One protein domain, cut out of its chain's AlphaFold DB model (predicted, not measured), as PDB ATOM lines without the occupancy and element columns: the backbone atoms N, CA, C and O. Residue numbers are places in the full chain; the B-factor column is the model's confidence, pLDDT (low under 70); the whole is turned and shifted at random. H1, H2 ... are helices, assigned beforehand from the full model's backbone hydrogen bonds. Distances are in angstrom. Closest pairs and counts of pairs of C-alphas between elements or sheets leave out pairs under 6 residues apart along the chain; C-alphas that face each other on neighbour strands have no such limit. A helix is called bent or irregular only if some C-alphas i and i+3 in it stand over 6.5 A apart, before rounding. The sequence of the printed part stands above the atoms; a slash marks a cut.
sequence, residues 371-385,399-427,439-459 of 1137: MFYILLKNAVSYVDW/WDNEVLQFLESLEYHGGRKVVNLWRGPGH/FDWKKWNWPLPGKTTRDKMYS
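This is residues 371 to 385, 399 to 427 and 439 to 459 of the 1137 residues of an uncharacterized protein of Paramuricea clavata (UniProt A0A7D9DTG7). The bent helix H2 and the helix H1 make a three-sided, U-like arrangement: arm H2a is the base, H1 meets it near their ends at a corner and makes one side, and arm H2b folds back from its other end to make the other side. Residues 439 to 450, a stretch with no named element, enter at the open side of the U and run through its middle to the short helix H3, which sits near H2a. The 65 printed residues include three named helices, in the order H1, H2, H3, and no named strand, and the class is all helix. The whole is compact and rounded, with a radius of gyration of the C-alphas of 11.2 A and spans of 28 by 22 by 21 A.

H1 is residues 371 to 385, 20.4 A from first to last C-alpha, and begins with C-alpha 371 at (36.100, 60.833, 52.837). H2, residues 401 to 423, was assigned as one helix by its hydrogen bonds but is bent: C-alphas 413 and 416 are 9.2 A apart. Its arm H2a is residues 401 to 413, 18.5 A long, with C-alpha 413 at (48.934, 49.829, 49.934). Its arm H2b is residues 416 to 423, 10.4 A long; residues 414 and 415 belong to neither arm. H3 is residues 451 to 455 and ends with C-alpha 455 at (37.943, 47.342, 37.225).

H1 touches H2a with residues 371 to 375 alone, and their closest C-alphas, those of Leu 375 and Val 403, are 6.2 A apart. The two run opposite ways at a steep tilt of 67 degrees. H2a touches H2b with residues 407 to 411 alone; their closest C-alphas, those of Glu 411 and Val 419, are 6.0 A apart. These arms run opposite ways at a steep tilt of 47 degrees. H1 and H2b are apart. H3 is close to H2a but not clearly touching, with the closest C-alphas, those of Leu 404 and Arg 454, 6.4 A apart. H3 is apart from H1 and from H2b. In H1, H2a, H2b and H3 every O i to N i+4 pair is within hydrogen-bond range.

The two C-alphas farthest apart, those of Lys 442 and Ser 459, are 32.5 A apart. Residues 386 to 398, in the link from H1 to H2, are not printed, and C-alphas 385 and 399 across this cut are 11.3 A apart. Residues 428 to 438, in the link from H2 to H3, are not printed either, and C-alphas 427 and 439 are 8.9 A apart. The C-alphas of residues 439 to 450 lie 2 to 16 A from the mean of all C-alphas. The mean pLDDT of the printed part is 85.1, and residues 458 to 459 are under 70.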
ATOM      1  N   MET A 371      36.224  62.202  53.351       90.38
ATOM      2  CA  MET A 371      36.100  60.833  52.837       90.38
ATOM      3  C   MET A 371      35.170  59.959  53.697       90.38
ATOM      4  O   MET A 371      34.403  59.163  53.163       90.38
ATOM      5  N   PHE A 372      35.150  60.144  55.025       89.62
ATOM      6  CA  PHE A 372      34.225  59.421  55.909       89.62
ATOM      7  C   PHE A 372      32.752  59.741  55.589       89.62
ATOM      8  O   PHE A 372      31.916  58.838  55.556       89.62
ATOM      9  N   TYR A 373      32.430  61.007  55.291       91.31
ATOM     10  CA  TYR A 373      31.073  61.421  54.914       91.31
ATOM     11  C   TYR A 373      30.694  60.849  53.551       91.31
ATOM     12  O   TYR A 373      29.606  60.298  53.384       91.31
ATOM     13  N   ILE A 374      31.602  60.966  52.582       92.00
ATOM     14  CA  ILE A 374      31.385  60.531  51.202       92.00
ATOM     15  C   ILE A 374      31.194  59.011  51.151       92.00
ATOM     16  O   ILE A 374      30.231  58.544  50.536       92.00
ATOM     17  N   LEU A 375      32.017  58.239  51.869       91.38
ATOM     18  CA  LEU A 375      31.863  56.788  52.017       91.38
ATOM     19  C   LEU A 375      30.535  56.410  52.669       91.38
ATOM     20  O   LEU A 375      29.836  55.542  52.149       91.38
ATOM     21  N   LEU A 376      30.166  57.057  53.780       90.69
ATOM     22  CA  LEU A 376      28.916  56.771  54.487       90.69
ATOM     23  C   LEU A 376      27.695  57.073  53.606       90.69
ATOM     24  O   LEU A 376      26.794  56.242  53.480       90.69
ATOM     25  N   LYS A 377      27.691  58.232  52.940       91.69
ATOM     26  CA  LYS A 377      26.641  58.642  52.000       91.69
ATOM     27  C   LYS A 377      26.487  57.627  50.867       91.69
ATOM     28  O   LYS A 377      25.362  57.218  50.576       91.69
ATOM     29  N   ASN A 378      27.594  57.224  50.239       92.62
ATOM     30  CA  ASN A 378      27.594  56.268  49.130       92.62
ATOM     31  C   ASN A 378      27.159  54.869  49.579       92.62
ATOM     32  O   ASN A 378      26.332  54.260  48.910       92.62
ATOM     33  N   ALA A 379      27.639  54.386  50.727       90.81
ATOM     34  CA  ALA A 379      27.273  53.079  51.266       90.81
ATOM     35  C   ALA A 379      25.771  52.979  51.571       90.81
ATOM     36  O   ALA A 379      25.112  52.036  51.137       90.81
ATOM     37  N   VAL A 380      25.200  53.974  52.261       89.75
ATOM     38  CA  VAL A 380      23.762  53.987  52.583       89.75
ATOM     39  C   VAL A 380      22.919  54.146  51.316       89.75
ATOM     40  O   VAL A 380      21.901  53.472  51.165       89.75
ATOM     41  N   SER A 381      23.368  54.978  50.372       90.25
ATOM     42  CA  SER A 381      22.691  55.173  49.083       90.25
ATOM     43  C   SER A 381      22.748  53.919  48.203       90.25
ATOM     44  O   SER A 381      21.782  53.626  47.503       90.25
ATOM     45  N   TYR A 382      23.836  53.148  48.266       87.81
ATOM     46  CA  TYR A 382      23.953  51.857  47.593       87.81
ATOM     47  C   TYR A 382      22.961  50.841  48.162       87.81
ATOM     48  O   TYR A 382      22.268  50.173  47.397       87.81
ATOM     49  N   VAL A 383      22.843  50.743  49.491       87.75
ATOM     50  CA  VAL A 383      21.888  49.824  50.133       87.75
ATOM     51  C   VAL A 383      20.439  50.225  49.834       87.75
ATOM     52  O   VAL A 383      19.629  49.360  49.497       87.75
ATOM     53  N   ASP A 384      20.113  51.520  49.885       85.19
ATOM     54  CA  ASP A 384      18.788  52.044  49.516       85.19
ATOM     55  C   ASP A 384      18.459  51.772  48.038       85.19
ATOM     56  O   ASP A 384      17.379  51.271  47.712       85.19
ATOM     57  N   TRP A 385      19.417  52.012  47.138       86.62
ATOM     58  CA  TRP A 385      19.287  51.639  45.731       86.62
ATOM     59  C   TRP A 385      19.059  50.137  45.561       86.62
ATOM     60  O   TRP A 385      18.176  49.734  44.807       86.62
ATOM     61  N   TRP A 399      28.854  54.707  41.754       87.94
ATOM     62  CA  TRP A 399      29.711  55.059  42.877       87.94
ATOM     63  C   TRP A 399      30.365  56.412  42.633       87.94
ATOM     64  O   TRP A 399      30.705  56.746  41.498       87.94
ATOM     65  N   ASP A 400      30.565  57.162  43.711       88.50
ATOM     66  CA  ASP A 400      31.380  58.370  43.688       88.50
ATOM     67  C   ASP A 400      32.838  58.041  43.319       88.50
ATOM     68  O   ASP A 400      33.414  57.066  43.814       88.50
ATOM     69  N   ASN A 401      33.430  58.851  42.440       85.50
ATOM     70  CA  ASN A 401      34.796  58.651  41.961       85.50
ATOM     71  C   ASN A 401      35.819  58.753  43.097       85.50
ATOM     72  O   ASN A 401      36.798  58.012  43.087       85.50
ATOM     73  N   GLU A 402      35.574  59.596  44.103       88.00
ATOM     74  CA  GLU A 402      36.471  59.718  45.256       88.00
ATOM     75  C   GLU A 402      36.506  58.422  46.079       88.00
ATOM     76  O   GLU A 402      37.565  58.000  46.541       88.00
ATOM     77  N   VAL A 403      35.368  57.726  46.197       89.19
ATOM     78  CA  VAL A 403      35.295  56.414  46.869       89.19
ATOM     79  C   VAL A 403      36.078  55.362  46.094       89.19
ATOM     80  O   VAL A 403      36.761  54.533  46.694       89.19
ATOM     81  N   LEU A 404      35.986  55.380  44.763       88.38
ATOM     82  CA  LEU A 404      36.722  54.453  43.907       88.38
ATOM     83  C   LEU A 404      38.238  54.678  44.019       88.38
ATOM     84  O   LEU A 404      38.957  53.713  44.272       88.38
ATOM     85  N   GLN A 405      38.701  55.930  43.934       85.75
ATOM     86  CA  GLN A 405      40.116  56.305  44.083       85.75
ATOM     87  C   GLN A 405      40.664  56.003  45.486       85.75
ATOM     88  O   GLN A 405      41.790  55.527  45.645       85.75
ATOM     89  N   PHE A 406      39.858  56.230  46.524       88.50
ATOM     90  CA  PHE A 406      40.230  55.881  47.893       88.50
ATOM     91  C   PHE A 406      40.435  54.371  48.057       88.50
ATOM     92  O   PHE A 406      41.418  53.931  48.653       88.50
ATOM     93  N   LEU A 407      39.537  53.557  47.497       88.88
ATOM     94  CA  LEU A 407      39.660  52.100  47.556       88.88
ATOM     95  C   LEU A 407      40.797  51.563  46.694       88.88
ATOM     96  O   LEU A 407      41.401  50.566  47.073       88.88
ATOM     97  N   GLU A 408      41.094  52.213  45.573       85.12
ATOM     98  CA  GLU A 408      42.283  51.929  44.771       85.12
ATOM     99  C   GLU A 408      43.558  52.186  45.580       85.12
ATOM    100  O   GLU A 408      44.432  51.326  45.632       85.12
ATOM    101  N   SER A 409      43.621  53.302  46.312       86.44
ATOM    102  CA  SER A 409      44.742  53.603  47.213       86.44
ATOM    103  C   SER A 409      44.878  52.547  48.320       86.44
ATOM    104  O   SER A 409      45.976  52.076  48.617       86.44
ATOM    105  N   LEU A 410      43.758  52.106  48.905       87.75
ATOM    106  CA  LEU A 410      43.752  51.028  49.900       87.75
ATOM    107  C   LEU A 410      44.177  49.677  49.315       87.75
ATOM    108  O   LEU A 410      44.888  48.924  49.979       87.75
ATOM    109  N   GLU A 411      43.755  49.355  48.092       88.19
ATOM    110  CA  GLU A 411      44.173  48.139  47.390       88.19
ATOM    111  C   GLU A 411      45.656  48.192  47.016       88.19
ATOM    112  O   GLU A 411      46.338  47.177  47.125       88.19
ATOM    113  N   TYR A 412      46.170  49.362  46.641       84.50
ATOM    114  CA  TYR A 412      47.581  49.573  46.337       84.50
ATOM    115  C   TYR A 412      48.469  49.344  47.568       84.50
ATOM    116  O   TYR A 412      49.431  48.584  47.499       84.50
ATOM    117  N   HIS A 413      48.125  49.942  48.715       86.38
ATOM    118  CA  HIS A 413      48.934  49.829  49.934       86.38
ATOM    119  C   HIS A 413      48.707  48.525  50.713       86.38
ATOM    120  O   HIS A 413      49.651  47.959  51.257       86.38
ATOM    121  N   GLY A 414      47.463  48.051  50.800       84.69
ATOM    122  CA  GLY A 414      47.074  46.896  51.620       84.69
ATOM    123  C   GLY A 414      46.815  45.612  50.831       84.69
ATOM    124  O   GLY A 414      46.513  44.562  51.409       84.69
ATOM    125  N   GLY A 415      46.885  45.677  49.504       88.12
ATOM    126  CA  GLY A 415      46.467  44.595  48.630       88.12
ATOM    127  C   GLY A 415      44.955  44.361  48.656       88.12
ATOM    128  O   GLY A 415      44.181  44.894  49.458       88.12
ATOM    129  N   ARG A 416      44.514  43.446  47.796       83.00
ATOM    130  CA  ARG A 416      43.095  43.092  47.670       83.00
ATOM    131  C   ARG A 416      42.503  42.473  48.940       83.00
ATOM    132  O   ARG A 416      41.302  42.578  49.174       83.00
ATOM    133  N   LYS A 417      43.345  41.868  49.784       87.12
ATOM    134  CA  LYS A 417      42.953  41.281  51.074       87.12
ATOM    135  C   LYS A 417      42.372  42.335  52.016       87.12
ATOM    136  O   LYS A 417      41.343  42.074  52.629       87.12
ATOM    137  N   VAL A 418      42.976  43.524  52.084       90.12
ATOM    138  CA  VAL A 418      42.480  44.625  52.923       90.12
ATOM    139  C   VAL A 418      41.131  45.115  52.414       90.12
ATOM    140  O   VAL A 418      40.182  45.196  53.185       90.12
ATOM    141  N   VAL A 419      40.984  45.347  51.111       88.31
ATOM    142  CA  VAL A 419      39.697  45.813  50.573       88.31
ATOM    143  C   VAL A 419      38.591  44.765  50.731       88.31
ATOM    144  O   VAL A 419      37.458  45.108  51.070       88.31
ATOM    145  N   ASN A 420      38.911  43.482  50.552       86.00
ATOM    146  CA  ASN A 420      37.968  42.391  50.800       86.00
ATOM    147  C   ASN A 420      37.604  42.272  52.288       86.00
ATOM    148  O   ASN A 420      36.445  42.023  52.601       86.00
ATOM    149  N   LEU A 421      38.553  42.496  53.202       89.00
ATOM    150  CA  LEU A 421      38.287  42.536  54.642       89.00
ATOM    151  C   LEU A 421      37.321  43.674  54.997       89.00
ATOM    152  O   LEU A 421      36.355  43.452  55.721       89.00
ATOM    153  N   TRP A 422      37.542  44.872  54.453       87.94
ATOM    154  CA  TRP A 422      36.666  46.027  54.667       87.94
ATOM    155  C   TRP A 422      35.275  45.835  54.063       87.94
ATOM    156  O   TRP A 422      34.285  46.276  54.639       87.94
ATOM    157  N   ARG A 423      35.177  45.159  52.916       88.31
ATOM    158  CA  ARG A 423      33.897  44.887  52.259       88.31
ATOM    159  C   ARG A 423      33.125  43.740  52.919       88.31
ATOM    160  O   ARG A 423      31.906  43.820  53.046       88.31
ATOM    161  N   GLY A 424      33.825  42.703  53.371       86.50
ATOM    162  CA  GLY A 424      33.240  41.410  53.728       86.50
ATOM    163  C   GLY A 424      32.942  40.534  52.496       86.50
ATOM    164  O   GLY A 424      33.153  40.973  51.361       86.50
ATOM    165  N   PRO A 425      32.455  39.294  52.700       78.88
ATOM    166  CA  PRO A 425      32.166  38.333  51.625       78.88
ATOM    167  C   PRO A 425      31.085  38.792  50.636       78.88
ATOM    168  O   PRO A 425      31.022  38.296  49.515       78.88
ATOM    169  N   GLY A 426      30.236  39.750  51.008       79.94
ATOM    170  CA  GLY A 426      29.262  40.367  50.113       79.94
ATOM    171  C   GLY A 426      28.385  39.358  49.360       79.94
ATOM    172  O   GLY A 426      27.587  38.654  49.976       79.94
ATOM    173  N   HIS A 427      28.541  39.309  48.031       71.75
ATOM    174  CA  HIS A 427      27.828  38.395  47.120       71.75
ATOM    175  C   HIS A 427      28.711  37.251  46.582       71.75
ATOM    176  O   HIS A 427      28.361  36.611  45.588       71.75
ATOM    177  N   PHE A 439      19.982  42.508  50.147       80.31
ATOM    178  CA  PHE A 439      21.193  42.942  50.840       80.31
ATOM    179  C   PHE A 439      21.217  42.325  52.247       80.31
ATOM    180  O   PHE A 439      20.262  42.513  53.001       80.31
ATOM    181  N   ASP A 440      22.283  41.603  52.598       82.25
ATOM    182  CA  ASP A 440      22.454  40.970  53.913       82.25
ATOM    183  C   ASP A 440      23.583  41.639  54.709       82.25
ATOM    184  O   ASP A 440      24.762  41.398  54.456       82.25
ATOM    185  N   TRP A 441      23.225  42.430  55.721       84.75
ATOM    186  CA  TRP A 441      24.184  43.106  56.600       84.75
ATOM    187  C   TRP A 441      25.138  42.157  57.347       84.75
ATOM    188  O   TRP A 441      26.167  42.615  57.822       84.75
ATOM    189  N   LYS A 442      24.856  40.848  57.443       85.19
ATOM    190  CA  LYS A 442      25.783  39.878  58.057       85.19
ATOM    191  C   LYS A 442      26.929  39.463  57.135       85.19
ATOM    192  O   LYS A 442      27.956  38.999  57.622       85.19
ATOM    193  N   LYS A 443      26.759  39.606  55.817       83.06
ATOM    194  CA  LYS A 443      27.789  39.295  54.812       83.06
ATOM    195  C   LYS A 443      28.656  40.503  54.452       83.06
ATOM    196  O   LYS A 443      29.653  40.346  53.753       83.06
ATOM    197  N   TRP A 444      28.285  41.701  54.889       88.06
ATOM    198  CA  TRP A 444      28.972  42.939  54.536       88.06
ATOM    199  C   TRP A 444      29.511  43.625  55.790       88.06
ATOM    200  O   TRP A 444      28.757  43.879  56.721       88.06
ATOM    201  N   ASN A 445      30.797  43.973  55.785       88.06
ATOM    202  CA  ASN A 445      31.399  44.799  56.838       88.06
ATOM    203  C   ASN A 445      31.164  46.285  56.533       88.06
ATOM    204  O   ASN A 445      30.635  47.025  57.359       88.06
ATOM    205  N   TRP A 446      31.478  46.699  55.305       88.62
ATOM    206  CA  TRP A 446      31.115  47.999  54.753       88.62
ATOM    207  C   TRP A 446      30.610  47.831  53.313       88.62
ATOM    208  O   TRP A 446      31.274  47.162  52.513       88.62
ATOM    209  N   PRO A 447      29.467  48.431  52.929       88.81
ATOM    210  CA  PRO A 447      28.995  48.410  51.547       88.81
ATOM    211  C   PRO A 447      29.959  49.186  50.633       88.81
ATOM    212  O   PRO A 447      29.884  50.407  50.521       88.81
ATOM    213  N   LEU A 448      30.902  48.473  50.011       89.44
ATOM    214  CA  LEU A 448      31.936  49.009  49.119       89.44
ATOM    215  C   LEU A 448      31.817  48.420  47.700       89.44
ATOM    216  O   LEU A 448      31.375  47.274  47.545       89.44
ATOM    217  N   PRO A 449      32.245  49.153  46.654       86.19
ATOM    218  CA  PRO A 449      32.252  48.666  45.282       86.19
ATOM    219  C   PRO A 449      33.113  47.412  45.139       86.19
ATOM    220  O   PRO A 449      34.232  47.317  45.654       86.19
ATOM    221  N   GLY A 450      32.580  46.444  44.396       79.69
ATOM    222  CA  GLY A 450      33.287  45.212  44.083       79.69
ATOM    223  C   GLY A 450      34.341  45.374  42.999       79.69
ATOM    224  O   GLY A 450      34.363  46.372  42.279       79.69
ATOM    225  N   LYS A 451      35.184  44.345  42.856       77.44
ATOM    226  CA  LYS A 451      36.322  44.348  41.930       77.44
ATOM    227  C   LYS A 451      35.906  44.715  40.509       77.44
ATOM    228  O   LYS A 451      36.452  45.645  39.958       77.44
ATOM    229  N   THR A 452      34.869  44.088  39.956       76.75
ATOM    230  CA  THR A 452      34.394  44.377  38.592       76.75
ATOM    231  C   THR A 452      33.952  45.831  38.399       76.75
ATOM    232  O   THR A 452      34.127  46.390  37.321       76.75
ATOM    233  N   THR A 453      33.371  46.459  39.424       79.38
ATOM    234  CA  THR A 453      32.955  47.867  39.365       79.38
ATOM    235  C   THR A 453      34.160  48.799  39.396       79.38
ATOM    236  O   THR A 453      34.190  49.753  38.628       79.38
ATOM    237  N   ARG A 454      35.165  48.495  40.228       80.44
ATOM    238  CA  ARG A 454      36.442  49.223  40.239       80.44
ATOM    239  C   ARG A 454      37.219  49.003  38.938       80.44
ATOM    240  O   ARG A 454      37.664  49.962  38.325       80.44
ATOM    241  N   ASP A 455      37.256  47.761  38.450       74.94
ATOM    242  CA  ASP A 455      37.943  47.342  37.225       74.94
ATOM    243  C   ASP A 455      37.448  48.114  35.990       74.94
ATOM    244  O   ASP A 455      38.241  48.442  35.111       74.94
ATOM    245  N   LYS A 456      36.145  48.417  35.941       74.69
ATOM    246  CA  LYS A 456      35.506  49.220  34.884       74.69
ATOM    247  C   LYS A 456      35.797  50.720  34.974       74.69
ATOM    248  O   LYS A 456      35.562  51.420  33.999       74.69
ATOM    249  N   MET A 457      36.239  51.198  36.134       70.88
ATOM    250  CA  MET A 457      36.437  52.617  36.429       70.88
ATOM    251  C   MET A 457      37.912  53.015  36.538       70.88
ATOM    252  O   MET A 457      38.185  54.204  36.675       70.88
ATOM    253  N   TYR A 458      38.857  52.066  36.462       65.75
ATOM    254  CA  TYR A 458      40.274  52.416  36.338       65.75
ATOM    255  C   TYR A 458      40.473  53.368  35.164       65.75
ATOM    256  O   TYR A 458      39.944  53.143  34.070       65.75
ATOM    257  N   SER A 459      41.304  54.384  35.380       59.50
ATOM    258  CA  SER A 459      41.879  55.153  34.285       59.50
ATOM    259  C   SER A 459      42.524  54.204  33.270       59.50
ATOM    260  O   SER A 459      43.134  53.196  33.639       59.50
TER     261      SER A 459